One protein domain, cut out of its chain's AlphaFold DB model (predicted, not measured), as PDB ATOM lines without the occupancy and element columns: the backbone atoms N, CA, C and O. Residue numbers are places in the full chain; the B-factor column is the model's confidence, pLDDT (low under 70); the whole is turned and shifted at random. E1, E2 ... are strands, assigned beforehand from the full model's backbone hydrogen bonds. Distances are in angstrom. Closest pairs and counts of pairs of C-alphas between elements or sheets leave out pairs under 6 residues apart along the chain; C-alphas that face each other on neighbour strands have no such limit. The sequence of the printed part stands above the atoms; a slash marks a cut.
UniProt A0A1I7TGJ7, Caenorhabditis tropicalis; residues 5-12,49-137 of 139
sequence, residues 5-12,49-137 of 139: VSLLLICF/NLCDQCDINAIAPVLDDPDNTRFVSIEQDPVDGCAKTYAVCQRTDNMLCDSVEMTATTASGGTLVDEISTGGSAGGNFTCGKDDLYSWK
ATOM      1  N   VAL A   5       5.825 -14.642 -34.071       78.44
ATOM      2  CA  VAL A   5       6.880 -15.160 -34.945       78.44
ATOM      3  C   VAL A   5       8.020 -15.687 -34.077       78.44
ATOM      4  O   VAL A   5       8.336 -15.123 -33.029       78.44
ATOM      5  N   SER A   6       8.610 -16.810 -34.458       75.31
ATOM      6  CA  SER A   6       9.757 -17.412 -33.781       75.31
ATOM      7  C   SER A   6      10.750 -17.911 -34.813       75.31
ATOM      8  O   SER A   6      10.363 -18.469 -35.840       75.31
ATOM      9  N   LEU A   7      12.026 -17.675 -34.535       71.62
ATOM     10  CA  LEU A   7      13.131 -18.028 -35.409       71.62
ATOM     11  C   LEU A   7      13.850 -19.235 -34.817       71.62
ATOM     12  O   LEU A   7      14.353 -19.160 -33.704       71.62
ATOM     13  N   LEU A   8      13.909 -20.331 -35.562       73.75
ATOM     14  CA  LEU A   8      14.669 -21.512 -35.191       73.75
ATOM     15  C   LEU A   8      15.918 -21.585 -36.066       73.75
ATOM     16  O   LEU A   8      15.832 -21.709 -37.287       73.75
ATOM     17  N   LEU A   9      17.088 -21.501 -35.436       68.88
ATOM     18  CA  LEU A   9      18.366 -21.670 -36.115       68.88
ATOM     19  C   LEU A   9      18.947 -23.044 -35.779       68.88
ATOM     20  O   LEU A   9      19.292 -23.310 -34.627       68.88
ATOM     21  N   ILE A  10      19.091 -23.906 -36.784       72.94
ATOM     22  CA  ILE A  10      19.757 -25.203 -36.650       72.94
ATOM     23  C   ILE A  10      21.142 -25.078 -37.277       72.94
ATOM     24  O   ILE A  10      21.349 -25.336 -38.460       72.94
ATOM     25  N   CYS A  11      22.101 -24.629 -36.473       63.03
ATOM     26  CA  CYS A  11      23.482 -24.452 -36.903       63.03
ATOM     27  C   CYS A  11      24.319 -25.563 -36.275       63.03
ATOM     28  O   CYS A  11      24.566 -25.545 -35.066       63.03
ATOM     29  N   PHE A  12      24.761 -26.539 -37.067       55.28
ATOM     30  CA  PHE A  12      25.841 -27.398 -36.610       55.28
ATOM     31  C   PHE A  12      27.138 -26.587 -36.643       55.28
ATOM     32  O   PHE A  12      27.446 -25.907 -37.618       55.28
ATOM     33  N   ASN A  49     -11.124   0.037 -41.443       63.53
ATOM     34  CA  ASN A  49     -10.139  -0.827 -42.041       63.53
ATOM     35  C   ASN A  49      -8.820  -0.503 -41.349       63.53
ATOM     36  O   ASN A  49      -8.083   0.377 -41.782       63.53
ATOM     37  N   LEU A  50      -8.569  -1.178 -40.227       74.38
ATOM     38  CA  LEU A  50      -7.360  -1.015 -39.417       74.38
ATOM     39  C   LEU A  50      -6.136  -1.650 -40.090       74.38
ATOM     40  O   LEU A  50      -5.095  -1.796 -39.465       74.38
ATOM     41  N   CYS A  51      -6.228  -2.007 -41.374       79.56
ATOM     42  CA  CYS A  51      -5.163  -2.709 -42.063       79.56
ATOM     43  C   CYS A  51      -3.936  -1.856 -42.435       79.56
ATOM     44  O   CYS A  51      -3.026  -2.346 -43.099       79.56
ATOM     45  N   ASP A  52      -3.901  -0.604 -41.980       77.81
ATOM     46  CA  ASP A  52      -2.726   0.275 -41.990       77.81
ATOM     47  C   ASP A  52      -2.222   0.588 -40.565       77.81
ATOM     48  O   ASP A  52      -1.295   1.377 -40.401       77.81
ATOM     49  N   GLN A  53      -2.850   0.025 -39.522       79.75
ATOM     50  CA  GLN A  53      -2.510   0.282 -38.116       79.75
ATOM     51  C   GLN A  53      -1.703  -0.843 -37.455       79.75
ATOM     52  O   GLN A  53      -1.267  -0.658 -36.318       79.75
ATOM     53  N   CYS A  54      -1.431  -1.948 -38.164       82.38
ATOM     54  CA  CYS A  54      -0.719  -3.071 -37.562       82.38
ATOM     55  C   CYS A  54       0.662  -2.663 -37.047       82.38
ATOM     56  O   CYS A  54       1.497  -2.132 -37.782       82.38
ATOM     57  N   ASP A  55       0.941  -3.021 -35.798       83.56
ATOM     58  CA  ASP A  55       2.260  -2.847 -35.209       83.56
ATOM     59  C   ASP A  55       3.189  -4.007 -35.597       83.56
ATOM     60  O   ASP A  55       3.006  -5.152 -35.178       83.56
ATOM     61  N   ILE A  56       4.229  -3.713 -36.381       81.69
ATOM     62  CA  ILE A  56       5.261  -4.691 -36.751       81.69
ATOM     63  C   ILE A  56       6.015  -5.227 -35.527       81.69
ATOM     64  O   ILE A  56       6.450  -6.379 -35.523       81.69
ATOM     65  N   ASN A  57       6.111  -4.438 -34.451       81.81
ATOM     66  CA  ASN A  57       6.735  -4.871 -33.203       81.81
ATOM     67  C   ASN A  57       5.903  -5.947 -32.493       81.81
ATOM     68  O   ASN A  57       6.458  -6.725 -31.721       81.81
ATOM     69  N   ALA A  58       4.600  -6.050 -32.784       81.19
ATOM     70  CA  ALA A  58       3.747  -7.101 -32.233       81.19
ATOM     71  C   ALA A  58       4.068  -8.488 -32.812       81.19
ATOM     72  O   ALA A  58       3.801  -9.495 -32.155       81.19
ATOM     73  N   ILE A  59       4.651  -8.542 -34.017       81.00
ATOM     74  CA  ILE A  59       5.096  -9.785 -34.661       81.00
ATOM     75  C   ILE A  59       6.616  -9.931 -34.701       81.00
ATOM     76  O   ILE A  59       7.106 -10.911 -35.259       81.00
ATOM     77  N   ALA A  60       7.367  -8.990 -34.125       81.00
ATOM     78  CA  ALA A  60       8.813  -9.104 -34.043       81.00
ATOM     79  C   ALA A  60       9.176 -10.371 -33.241       81.00
ATOM     80  O   ALA A  60       8.705 -10.538 -32.110       81.00
ATOM     81  N   PRO A  61       9.972 -11.291 -33.813       76.69
ATOM     82  CA  PRO A  61      10.354 -12.504 -33.121       76.69
ATOM     83  C   PRO A  61      11.260 -12.179 -31.937       76.69
ATOM     84  O   PRO A  61      12.086 -11.267 -31.987       76.69
ATOM     85  N   VAL A  62      11.130 -12.975 -30.878       75.81
ATOM     86  CA  VAL A  62      12.146 -13.001 -29.826       75.81
ATOM     87  C   VAL A  62      13.360 -13.703 -30.415       75.81
ATOM     88  O   VAL A  62      13.283 -14.872 -30.787       75.81
ATOM     89  N   LEU A  63      14.454 -12.963 -30.551       73.31
ATOM     90  CA  LEU A  63      15.715 -13.493 -31.048       73.31
ATOM     91  C   LEU A  63      16.431 -14.202 -29.897       73.31
ATOM     92  O   LEU A  63      16.738 -13.567 -28.888       73.31
ATOM     93  N   ASP A  64      16.700 -15.499 -30.051       70.75
ATOM     94  CA  ASP A  64      17.489 -16.265 -29.075       70.75
ATOM     95  C   ASP A  64      18.939 -15.757 -28.979       70.75
ATOM     96  O   ASP A  64      19.556 -15.841 -27.920       70.75
ATOM     97  N   ASP A  65      19.464 -15.186 -30.070       71.38
ATOM     98  CA  ASP A  65      20.811 -14.617 -30.141       71.38
ATOM     99  C   ASP A  65      20.776 -13.194 -30.738       71.38
ATOM    100  O   ASP A  65      20.955 -13.013 -31.944       71.38
ATOM    101  N   PRO A  66      20.477 -12.157 -29.937       72.50
ATOM    102  CA  PRO A  66      20.312 -10.785 -30.431       72.50
ATOM    103  C   PRO A  66      21.628 -10.107 -30.850       72.50
ATOM    104  O   PRO A  66      21.587  -9.060 -31.493       72.50
ATOM    105  N   ASP A  67      22.782 -10.674 -30.487       79.19
ATOM    106  CA  ASP A  67      24.101 -10.156 -30.870       79.19
ATOM    107  C   ASP A  67      24.489 -10.589 -32.294       79.19
ATOM    108  O   ASP A  67      25.143  -9.837 -33.022       79.19
ATOM    109  N   ASN A  68      24.064 -11.789 -32.704       79.94
ATOM    110  CA  ASN A  68      24.403 -12.387 -33.992       79.94
ATOM    111  C   ASN A  68      23.204 -12.542 -34.933       79.94
ATOM    112  O   ASN A  68      23.365 -13.016 -36.057       79.94
ATOM    113  N   THR A  69      21.999 -12.154 -34.515       78.38
ATOM    114  CA  THR A  69      20.813 -12.148 -35.374       78.38
ATOM    115  C   THR A  69      20.137 -10.788 -35.368       78.38
ATOM    116  O   THR A  69      20.128 -10.057 -34.380       78.38
ATOM    117  N   ARG A  70      19.555 -10.432 -36.510       84.50
ATOM    118  CA  ARG A  70      18.855  -9.172 -36.707       84.50
ATOM    119  C   ARG A  70      17.522  -9.414 -37.389       84.50
ATOM    120  O   ARG A  70      17.461 -10.025 -38.455       84.50
ATOM    121  N   PHE A  71      16.478  -8.851 -36.797       84.94
ATOM    122  CA  PHE A  71      15.171  -8.725 -37.421       84.94
ATOM    123  C   PHE A  71      15.108  -7.456 -38.274       84.94
ATOM    124  O   PHE A  71      15.500  -6.368 -37.841       84.94
ATOM    125  N   VAL A  72      14.626  -7.600 -39.503       86.12
ATOM    126  CA  VAL A  72      14.453  -6.528 -40.478       86.12
ATOM    127  C   VAL A  72      13.067  -6.653 -41.081       86.12
ATOM    128  O   VAL A  72      12.703  -7.697 -41.608       86.12
ATOM    129  N   SER A  73      12.304  -5.570 -41.050       84.88
ATOM    130  CA  SER A  73      11.017  -5.473 -41.728       84.88
ATOM    131  C   SER A  73      11.114  -4.485 -42.882       84.88
ATOM    132  O   SER A  73      11.609  -3.372 -42.708       84.88
ATOM    133  N   ILE A  74      10.636  -4.888 -44.052       86.44
ATOM    134  CA  ILE A  74      10.606  -4.070 -45.261       86.44
ATOM    135  C   ILE A  74       9.142  -3.879 -45.637       86.44
ATOM    136  O   ILE A  74       8.447  -4.843 -45.955       86.44
ATOM    137  N   GLU A  75       8.663  -2.642 -45.584       84.81
ATOM    138  CA  GLU A  75       7.326  -2.306 -46.069       84.81
ATOM    139  C   GLU A  75       7.244  -2.556 -47.580       84.81
ATOM    140  O   GLU A  75       8.168  -2.248 -48.334       84.81
ATOM    141  N   GLN A  76       6.143  -3.160 -48.014       84.50
ATOM    142  CA  GLN A  76       5.855  -3.459 -49.410       84.50
ATOM    143  C   GLN A  76       4.628  -2.687 -49.879       84.50
ATOM    144  O   GLN A  76       3.850  -2.176 -49.070       84.50
ATOM    145  N   ASP A  77       4.427  -2.654 -51.198       82.62
ATOM    146  CA  ASP A  77       3.210  -2.107 -51.780       82.62
ATOM    147  C   ASP A  77       1.967  -2.771 -51.159       82.62
ATOM    148  O   ASP A  77       1.889  -4.008 -51.091       82.62
ATOM    149  N   PRO A  78       0.992  -1.971 -50.696       78.94
ATOM    150  CA  PRO A  78      -0.195  -2.495 -50.052       78.94
ATOM    151  C   PRO A  78      -1.006  -3.344 -51.032       78.94
ATOM    152  O   PRO A  78      -1.207  -2.982 -52.195       78.94
ATOM    153  N   VAL A  79      -1.516  -4.471 -50.545       76.50
ATOM    154  CA  VAL A  79      -2.360  -5.386 -51.323       76.50
ATOM    155  C   VAL A  79      -3.795  -5.208 -50.856       76.50
ATOM    156  O   VAL A  79      -4.062  -5.227 -49.658       76.50
ATOM    157  N   ASP A  80      -4.719  -4.985 -51.793       73.94
ATOM    158  CA  ASP A  80      -6.141  -4.741 -51.504       73.94
ATOM    159  C   ASP A  80      -6.397  -3.549 -50.556       73.94
ATOM    160  O   ASP A  80      -7.397  -3.503 -49.836       73.94
ATOM    161  N   GLY A  81      -5.489  -2.566 -50.575       74.38
ATOM    162  CA  GLY A  81      -5.539  -1.388 -49.708       74.38
ATOM    163  C   GLY A  81      -5.068  -1.643 -48.277       74.38
ATOM    164  O   GLY A  81      -5.416  -0.853 -47.410       74.38
ATOM    165  N   CYS A  82      -4.327  -2.731 -48.042       82.56
ATOM    166  CA  CYS A  82      -3.792  -3.092 -46.736       82.56
ATOM    167  C   CYS A  82      -2.276  -3.190 -46.724       82.56
ATOM    168  O   CYS A  82      -1.679  -3.745 -47.653       82.56
ATOM    169  N   ALA A  83      -1.671  -2.680 -45.649       83.94
ATOM    170  CA  ALA A  83      -0.235  -2.674 -45.459       83.94
ATOM    171  C   ALA A  83       0.323  -4.096 -45.546       83.94
ATOM    172  O   ALA A  83      -0.184  -5.047 -44.941       83.94
ATOM    173  N   LYS A  84       1.388  -4.238 -46.328       86.62
ATOM    174  CA  LYS A  84       2.116  -5.488 -46.481       86.62
ATOM    175  C   LYS A  84       3.551  -5.260 -46.051       86.62
ATOM    176  O   LYS A  84       4.150  -4.233 -46.358       86.62
ATOM    177  N   THR A  85       4.106  -6.223 -45.341       86.81
ATOM    178  CA  THR A  85       5.455  -6.135 -44.803       86.81
ATOM    179  C   THR A  85       6.155  -7.459 -45.024       86.81
ATOM    180  O   THR A  85       5.622  -8.527 -44.733       86.81
ATOM    181  N   TYR A  86       7.371  -7.387 -45.539       85.69
ATOM    182  CA  TYR A  86       8.260  -8.525 -45.635       85.69
ATOM    183  C   TYR A  86       9.163  -8.535 -44.412       85.69
ATOM    184  O   TYR A  86       9.937  -7.600 -44.206       85.69
ATOM    185  N   ALA A  87       9.038  -9.561 -43.579       86.62
ATOM    186  CA  ALA A  87       9.859  -9.700 -42.389       86.62
ATOM    187  C   ALA A  87      10.981 -10.699 -42.666       86.62
ATOM    188  O   ALA A  87      10.745 -11.770 -43.223       86.62
ATOM    189  N   VAL A  88      12.201 -10.329 -42.295       85.81
ATOM    190  CA  VAL A  88      13.418 -11.103 -42.515       85.81
ATOM    191  C   VAL A  88      14.196 -11.158 -41.220       85.81
ATOM    192  O   VAL A  88      14.494 -10.137 -40.605       85.81
ATOM    193  N   CYS A  89      14.574 -12.359 -40.834       84.06
ATOM    194  CA  CYS A  89      15.595 -12.593 -39.838       84.06
ATOM    195  C   CYS A  89      16.876 -12.991 -40.548       84.06
ATOM    196  O   CYS A  89      16.870 -13.899 -41.376       84.06
ATOM    197  N   GLN A  90      17.974 -12.328 -40.220       84.12
ATOM    198  CA  GLN A  90      19.275 -12.626 -40.795       84.12
ATOM    199  C   GLN A  90      20.349 -12.678 -39.720       84.12
ATOM    200  O   GLN A  90      20.317 -11.917 -38.753       84.12
ATOM    201  N   ARG A  91      21.321 -13.551 -39.927       82.69
ATOM    202  CA  ARG A  91      22.546 -13.637 -39.148       82.69
ATOM    203  C   ARG A  91      23.508 -12.517 -39.530       82.69
ATOM    204  O   ARG A  91      23.589 -12.122 -40.694       82.69
ATOM    205  N   THR A  92      24.233 -11.993 -38.549       83.75
ATOM    206  CA  THR A  92      25.214 -10.904 -38.712       83.75
ATOM    207  C   THR A  92      26.651 -11.348 -38.460       83.75
ATOM    208  O   THR A  92      27.576 -10.571 -38.662       83.75
ATOM    209  N   ASP A  93      26.847 -12.594 -38.055       78.19
ATOM    210  CA  ASP A  93      28.111 -13.184 -37.611       78.19
ATOM    211  C   ASP A  93      28.805 -14.043 -38.677       78.19
ATOM    212  O   ASP A  93      29.721 -14.805 -38.374       78.19
ATOM    213  N   ASN A  94      28.362 -13.936 -39.935       72.38
ATOM    214  CA  ASN A  94      28.884 -14.676 -41.090       72.38
ATOM    215  C   ASN A  94      28.839 -16.214 -40.965       72.38
ATOM    216  O   ASN A  94      29.344 -16.896 -41.856       72.38
ATOM    217  N   MET A  95      28.219 -16.775 -39.922       76.31
ATOM    218  CA  MET A  95      27.973 -18.211 -39.836       76.31
ATOM    219  C   MET A  95      26.774 -18.604 -40.699       76.31
ATOM    220  O   MET A  95      25.777 -17.884 -40.786       76.31
ATOM    221  N   LEU A  96      26.876 -19.779 -41.317       77.69
ATOM    222  CA  LEU A  96      25.780 -20.429 -42.022       77.69
ATOM    223  C   LEU A  96      25.287 -21.610 -41.183       77.69
ATOM    224  O   LEU A  96      26.072 -22.429 -40.713       77.69
ATOM    225  N   CYS A  97      23.983 -21.671 -40.991       79.06
ATOM    226  CA  CYS A  97      23.254 -22.767 -40.382       79.06
ATOM    227  C   CYS A  97      22.784 -23.729 -41.473       79.06
ATOM    228  O   CYS A  97      22.546 -23.317 -42.609       79.06
ATOM    229  N   ASP A  98      22.619 -25.003 -41.131       77.81
ATOM    230  CA  ASP A  98      22.059 -25.995 -42.051       77.81
ATOM    231  C   ASP A  98      20.604 -25.667 -42.387       77.81
ATOM    232  O   ASP A  98      20.171 -25.819 -43.531       77.81
ATOM    233  N   SER A  99      19.864 -25.153 -41.401       74.88
ATOM    234  CA  SER A  99      18.567 -24.534 -41.633       74.88
ATOM    235  C   SER A  99      18.340 -23.314 -40.746       74.88
ATOM    236  O   SER A  99      18.772 -23.238 -39.592       74.88
ATOM    237  N   VAL A 100      17.646 -22.339 -41.326       78.62
ATOM    238  CA  VAL A 100      17.070 -21.192 -40.629       78.62
ATOM    239  C   VAL A 100      15.593 -21.206 -40.983       78.62
ATOM    240  O   VAL A 100      15.250 -21.117 -42.161       78.62
ATOM    241  N   GLU A 101      14.750 -21.362 -39.970       81.69
ATOM    242  CA  GLU A 101      13.305 -21.496 -40.128       81.69
ATOM    243  C   GLU A 101      12.591 -20.398 -39.345       81.69
ATOM    244  O   GLU A 101      12.867 -20.155 -38.168       81.69
ATOM    245  N   MET A 102      11.643 -19.736 -39.989       82.25
ATOM    246  CA  MET A 102      10.755 -18.756 -39.400       82.25
ATOM    247  C   MET A 102       9.375 -19.389 -39.271       82.25
ATOM    248  O   MET A 102       8.734 -19.782 -40.243       82.25
ATOM    249  N   THR A 103       8.896 -19.477 -38.038       81.56
ATOM    250  CA  THR A 103       7.582 -20.030 -37.709       81.56
ATOM    251  C   THR A 103       6.670 -18.927 -37.210       81.56
ATOM    252  O   THR A 103       7.083 -18.062 -36.443       81.56
ATOM    253  N   ALA A 104       5.410 -18.954 -37.622       82.38
ATOM    254  CA  ALA A 104       4.377 -18.075 -37.116       82.38
ATOM    255  C   ALA A 104       3.332 -18.900 -36.362       82.38
ATOM    256  O   ALA A 104       2.735 -19.837 -36.889       82.38
ATOM    257  N   THR A 105       3.139 -18.565 -35.092       81.31
ATOM    258  CA  THR A 105       2.246 -19.259 -34.170       81.31
ATOM    259  C   THR A 105       0.995 -18.437 -33.936       81.31
ATOM    260  O   THR A 105       1.054 -17.285 -33.506       81.31
ATOM    261  N   THR A 106      -0.155 -19.060 -34.177       78.44
ATOM    262  CA  THR A 106      -1.480 -18.534 -33.829       78.44
ATOM    263  C   THR A 106      -2.173 -19.448 -32.829       78.44
ATOM    264  O   THR A 106      -1.675 -20.518 -32.486       78.44
ATOM    265  N   ALA A 107      -3.375 -19.059 -32.399       73.94
ATOM    266  CA  ALA A 107      -4.247 -19.918 -31.600       73.94
ATOM    267  C   ALA A 107      -4.561 -21.272 -32.276       73.94
ATOM    268  O   ALA A 107      -4.903 -22.224 -31.581       73.94
ATOM    269  N   SER A 108      -4.433 -21.360 -33.605       72.81
ATOM    270  CA  SER A 108      -4.679 -22.578 -34.385       72.81
ATOM    271  C   SER A 108      -3.458 -23.503 -34.493       72.81
ATOM    272  O   SER A 108      -3.614 -24.649 -34.903       72.81
ATOM    273  N   GLY A 109      -2.258 -23.028 -34.141       76.06
ATOM    274  CA  GLY A 109      -1.002 -23.769 -34.276       76.06
ATOM    275  C   GLY A 109       0.148 -22.923 -34.826       76.06
ATOM    276  O   GLY A 109      -0.039 -21.761 -35.198       76.06
ATOM    277  N   GLY A 110       1.345 -23.517 -34.836       78.69
ATOM    278  CA  GLY A 110       2.543 -22.972 -35.473       78.69
ATOM    279  C   GLY A 110       2.683 -23.469 -36.908       78.69
ATOM    280  O   GLY A 110       2.567 -24.669 -37.152       78.69
ATOM    281  N   THR A 111       2.948 -22.554 -37.835       83.50
ATOM    282  CA  THR A 111       3.170 -22.851 -39.255       83.50
ATOM    283  C   THR A 111       4.471 -22.204 -39.712       83.50
ATOM    284  O   THR A 111       4.792 -21.099 -39.284       83.50
ATOM    285  N   LEU A 112       5.216 -22.879 -40.587       81.69
ATOM    286  CA  LEU A 112       6.391 -22.303 -41.244       81.69
ATOM    287  C   LEU A 112       5.958 -21.175 -42.190       81.69
ATOM    288  O   LEU A 112       4.996 -21.325 -42.945       81.69
ATOM    289  N   VAL A 113       6.654 -20.047 -42.120       83.00
ATOM    290  CA  VAL A 113       6.397 -18.838 -42.920       83.00
ATOM    291  C   VAL A 113       7.588 -18.456 -43.790       83.00
ATOM    292  O   VAL A 113       7.664 -17.336 -44.292       83.00
ATOM    293  N   ASP A 114       8.507 -19.399 -43.969       77.56
ATOM    294  CA  ASP A 114       9.684 -19.269 -44.810       77.56
ATOM    295  C   ASP A 114       9.293 -19.201 -46.287       77.56
ATOM    296  O   ASP A 114       9.034 -20.210 -46.942       77.56
ATOM    297  N   GLU A 115       9.264 -17.991 -46.833       79.62
ATOM    298  CA  GLU A 115       9.307 -17.768 -48.279       79.62
ATOM    299  C   GLU A 115      10.745 -17.788 -48.793       79.62
ATOM    300  O   GLU A 115      11.008 -18.216 -49.918       79.62
ATOM    301  N   ILE A 116      11.682 -17.334 -47.959       74.94
ATOM    302  CA  ILE A 116      13.111 -17.491 -48.181       74.94
ATOM    303  C   ILE A 116      13.705 -18.188 -46.963       74.94
ATOM    304  O   ILE A 116      13.495 -17.749 -45.839       74.94
ATOM    305  N   SER A 117      14.457 -19.259 -47.195       77.75
ATOM    306  CA  SER A 117      15.263 -19.935 -46.181       77.75
ATOM    307  C   SER A 117      16.640 -20.191 -46.782       77.75
ATOM    308  O   SER A 117      16.808 -20.977 -47.715       77.75
ATOM    309  N   THR A 118      17.627 -19.477 -46.275       78.94
ATOM    310  CA  THR A 118      19.043 -19.640 -46.600       78.94
ATOM    311  C   THR A 118      19.782 -19.999 -45.321       78.94
ATOM    312  O   THR A 118      19.261 -19.774 -44.231       78.94
ATOM    313  N   GLY A 119      21.022 -20.477 -45.424       74.69
ATOM    314  CA  GLY A 119      21.805 -20.794 -44.226       74.69
ATOM    315  C   GLY A 119      22.048 -19.598 -43.293       74.69
ATOM    316  O   GLY A 119      22.368 -19.789 -42.130       74.69
ATOM    317  N   GLY A 120      21.873 -18.356 -43.755       80.06
ATOM    318  CA  GLY A 120      22.047 -17.160 -42.926       80.06
ATOM    319  C   GLY A 120      20.771 -16.363 -42.672       80.06
ATOM    320  O   GLY A 120      20.792 -15.479 -41.822       80.06
ATOM    321  N   SER A 121      19.679 -16.632 -43.386       81.44
ATOM    322  CA  SER A 121      18.494 -15.771 -43.362       81.44
ATOM    323  C   SER A 121      17.214 -16.536 -43.648       81.44
ATOM    324  O   SER A 121      17.175 -17.329 -44.588       81.44
ATOM    325  N   ALA A 122      16.161 -16.203 -42.913       84.94
ATOM    326  CA  ALA A 122      14.799 -16.663 -43.127       84.94
ATOM    327  C   ALA A 122      13.847 -15.469 -43.239       84.94
ATOM    328  O   ALA A 122      14.060 -14.447 -42.585       84.94
ATOM    329  N   GLY A 123      12.810 -15.551 -44.063       85.06
ATOM    330  CA  GLY A 123      11.895 -14.430 -44.252       85.06
ATOM    331  C   GLY A 123      10.610 -14.796 -44.973       85.06
ATOM    332  O   GLY A 123      10.531 -15.831 -45.626       85.06
ATOM    333  N   GLY A 124       9.606 -13.933 -44.844       86.69
ATOM    334  CA  GLY A 124       8.249 -14.192 -45.312       86.69
ATOM    335  C   GLY A 124       7.385 -12.940 -45.363       86.69
ATOM    336  O   GLY A 124       7.686 -11.922 -44.729       86.69
ATOM    337  N   ASN A 125       6.302 -13.005 -46.140       86.62
ATOM    338  CA  ASN A 125       5.347 -11.913 -46.244       86.62
ATOM    339  C   ASN A 125       4.241 -11.986 -45.201       86.62
ATOM    340  O   ASN A 125       3.564 -13.002 -45.030       86.62
ATOM    341  N   PHE A 126       3.974 -10.824 -44.620       86.38
ATOM    342  CA  PHE A 126       2.878 -10.582 -43.705       86.38
ATOM    343  C   PHE A 126       1.992  -9.482 -44.278       86.38
ATOM    344  O   PHE A 126       2.460  -8.414 -44.668       86.38
ATOM    345  N   THR A 127       0.694  -9.741 -44.333       86.69
ATOM    346  CA  THR A 127      -0.320  -8.766 -44.726       86.69
ATOM    347  C   THR A 127      -1.102  -8.366 -43.489       86.69
ATOM    348  O   THR A 127      -1.587  -9.227 -42.755       86.69
ATOM    349  N   CYS A 128      -1.227  -7.066 -43.250       85.94
ATOM    350  CA  CYS A 128      -2.057  -6.538 -42.184       85.94
ATOM    351  C   CYS A 128      -3.537  -6.770 -42.524       85.94
ATOM    352  O   CYS A 128      -4.015  -6.421 -43.606       85.94
ATOM    353  N   GLY A 129      -4.259  -7.435 -41.628       82.19
ATOM    354  CA  GLY A 129      -5.692  -7.668 -41.746       82.19
ATOM    355  C   GLY A 129      -6.504  -6.450 -41.316       82.19
ATOM    356  O   GLY A 129      -6.002  -5.544 -40.657       82.19
ATOM    357  N   LYS A 130      -7.801  -6.446 -41.639       80.12
ATOM    358  CA  LYS A 130      -8.727  -5.385 -41.194       80.12
ATOM    359  C   LYS A 130      -8.917  -5.369 -39.671       80.12
ATOM    360  O   LYS A 130      -9.377  -4.373 -39.129       80.12
ATOM    361  N   ASP A 131      -8.544  -6.464 -39.012       75.69
ATOM    362  CA  ASP A 131      -8.587  -6.684 -37.566       75.69
ATOM    363  C   ASP A 131      -7.335  -6.177 -36.824       75.69
ATOM    364  O   ASP A 131      -7.091  -6.616 -35.701       75.69
ATOM    365  N   ASP A 132      -6.521  -5.315 -37.450       76.94
ATOM    366  CA  ASP A 132      -5.256  -4.804 -36.884       76.94
ATOM    367  C   ASP A 132      -4.233  -5.916 -36.574       76.94
ATOM    368  O   ASP A 132      -3.404  -5.835 -35.667       76.94
ATOM    369  N   LEU A 133      -4.321  -7.023 -37.317       81.12
ATOM    370  CA  LEU A 133      -3.507  -8.206 -37.082       81.12
ATOM    371  C   LEU A 133      -2.838  -8.683 -38.363       81.12
ATOM    372  O   LEU A 133      -3.500  -8.936 -39.372       81.12
ATOM    373  N   TYR A 134      -1.521  -8.870 -38.310       84.62
ATOM    374  CA  TYR A 134      -0.785  -9.487 -39.404       84.62
ATOM    375  C   TYR A 134      -1.214 -10.942 -39.613       84.62
ATOM    376  O   TYR A 134      -1.403 -11.709 -38.670       84.62
ATOM    377  N   SER A 135      -1.337 -11.318 -40.879       82.38
ATOM    378  CA  SER A 135      -1.569 -12.678 -41.354       82.38
ATOM    379  C   SER A 135      -0.520 -13.017 -42.407       82.38
ATOM    380  O   SER A 135      -0.159 -12.165 -43.216       82.38
ATOM    381  N   TRP A 136      -0.032 -14.251 -42.422       80.69
ATOM    382  CA  TRP A 136       0.877 -14.731 -43.463       80.69
ATOM    383  C   TRP A 136       0.087 -15.548 -44.487       80.69
ATOM    384  O   TRP A 136      -0.894 -16.218 -44.145       80.69
ATOM    385  N   LYS A 137       0.488 -15.496 -45.759       65.44
ATOM    386  CA  LYS A 137      -0.133 -16.333 -46.789       65.44
ATOM    387  C   LYS A 137       0.324 -17.781 -46.611       65.44
ATOM    388  O   LYS A 137       1.491 -18.089 -46.798       65.44
TER     389      LYS A 137
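What this domain is: This is residues 5 to 12 and 49 to 137 of the 139 residues of a protein of Caenorhabditis tropicalis (UniProt A0A1I7TGJ7). What shape do these atoms make? They make an elongated sandwich of two sheets partly face to face: a larger, strongly twisted sheet of E2, E3, E6 and E7 and a smaller sheet of E1, E4 and E5, their strands crossed at 41 degrees. Residues 49 to 68, with no named element, run along the long way of the sandwich. What is it built of? The 97 printed residues include seven named strands, E1 to E7 in order along the chain, and no named helix, and the class is all strand; both sheets are antiparallel, in the orders E2 - E3 - E6 - E7 and E1 - E4 - E5. How closely is it gathered? It is compact, with a radius of gyration of the C-alphas of 13.6 A, and spans 45 by 27 by 20 A.

How they stand to each other: What pairs with the first residues? E1, residues 5 to 10, is the antiparallel neighbour of E4, residues 99 to 106, with N 6 and O 103 within hydrogen-bond range at 2.8 A. E4 forms a hairpin with E5, residues 109 to 112, where N 104 and O 111 are within hydrogen-bond range at 2.8 A. How is the other sheet paired? E2, residues 69 to 79, bends by 51 degrees at residue 76 and forms a hairpin with E3, residues 82 to 91, with N 72 and O 88 within hydrogen-bond range at 2.8 A. E3 is antiparallel to E6, residues 121 to 128, with N 126 and O 85 within range at 2.8 A. E6 forms a hairpin with E7, residues 134 to 136, with N 127 and O 135 within range at 2.8 A. How do the two sheets stand to each other? Where they face each other they are 9.3 A centre to centre, with their best planes 8 degrees apart. The closest C-alphas of E4 and E6, those of Val 100 and Ala 122, are 5.6 A apart. E1 and E6 are near each other, with 6 pairs of C-alphas within 10 A, while E2 and E4, for instance, are apart.

Where its parts are: Where do the first and last strands lie? E1 begins with C-alpha 5 at (6.880, -15.160, -34.945), and E7 ends with C-alpha 136 at (0.877, -14.731, -43.463). Which strands are long? From first to last C-alpha, E3 measures 29.4 A, E2 28.9 A, E6 22.6 A and E4 22.3 A.

The domain as a whole: Is the printed part unbroken? Residues 13 to 48 are not printed, and C-alphas 12 and 49 across the cut, the two farthest apart, are 45.1 A from each other. Are there long links? Of the links that are printed whole, none is long. Where is confidence low? The mean pLDDT of the printed part is 79.3, and residues 9, 11 to 12, 49 and 137 are under 70.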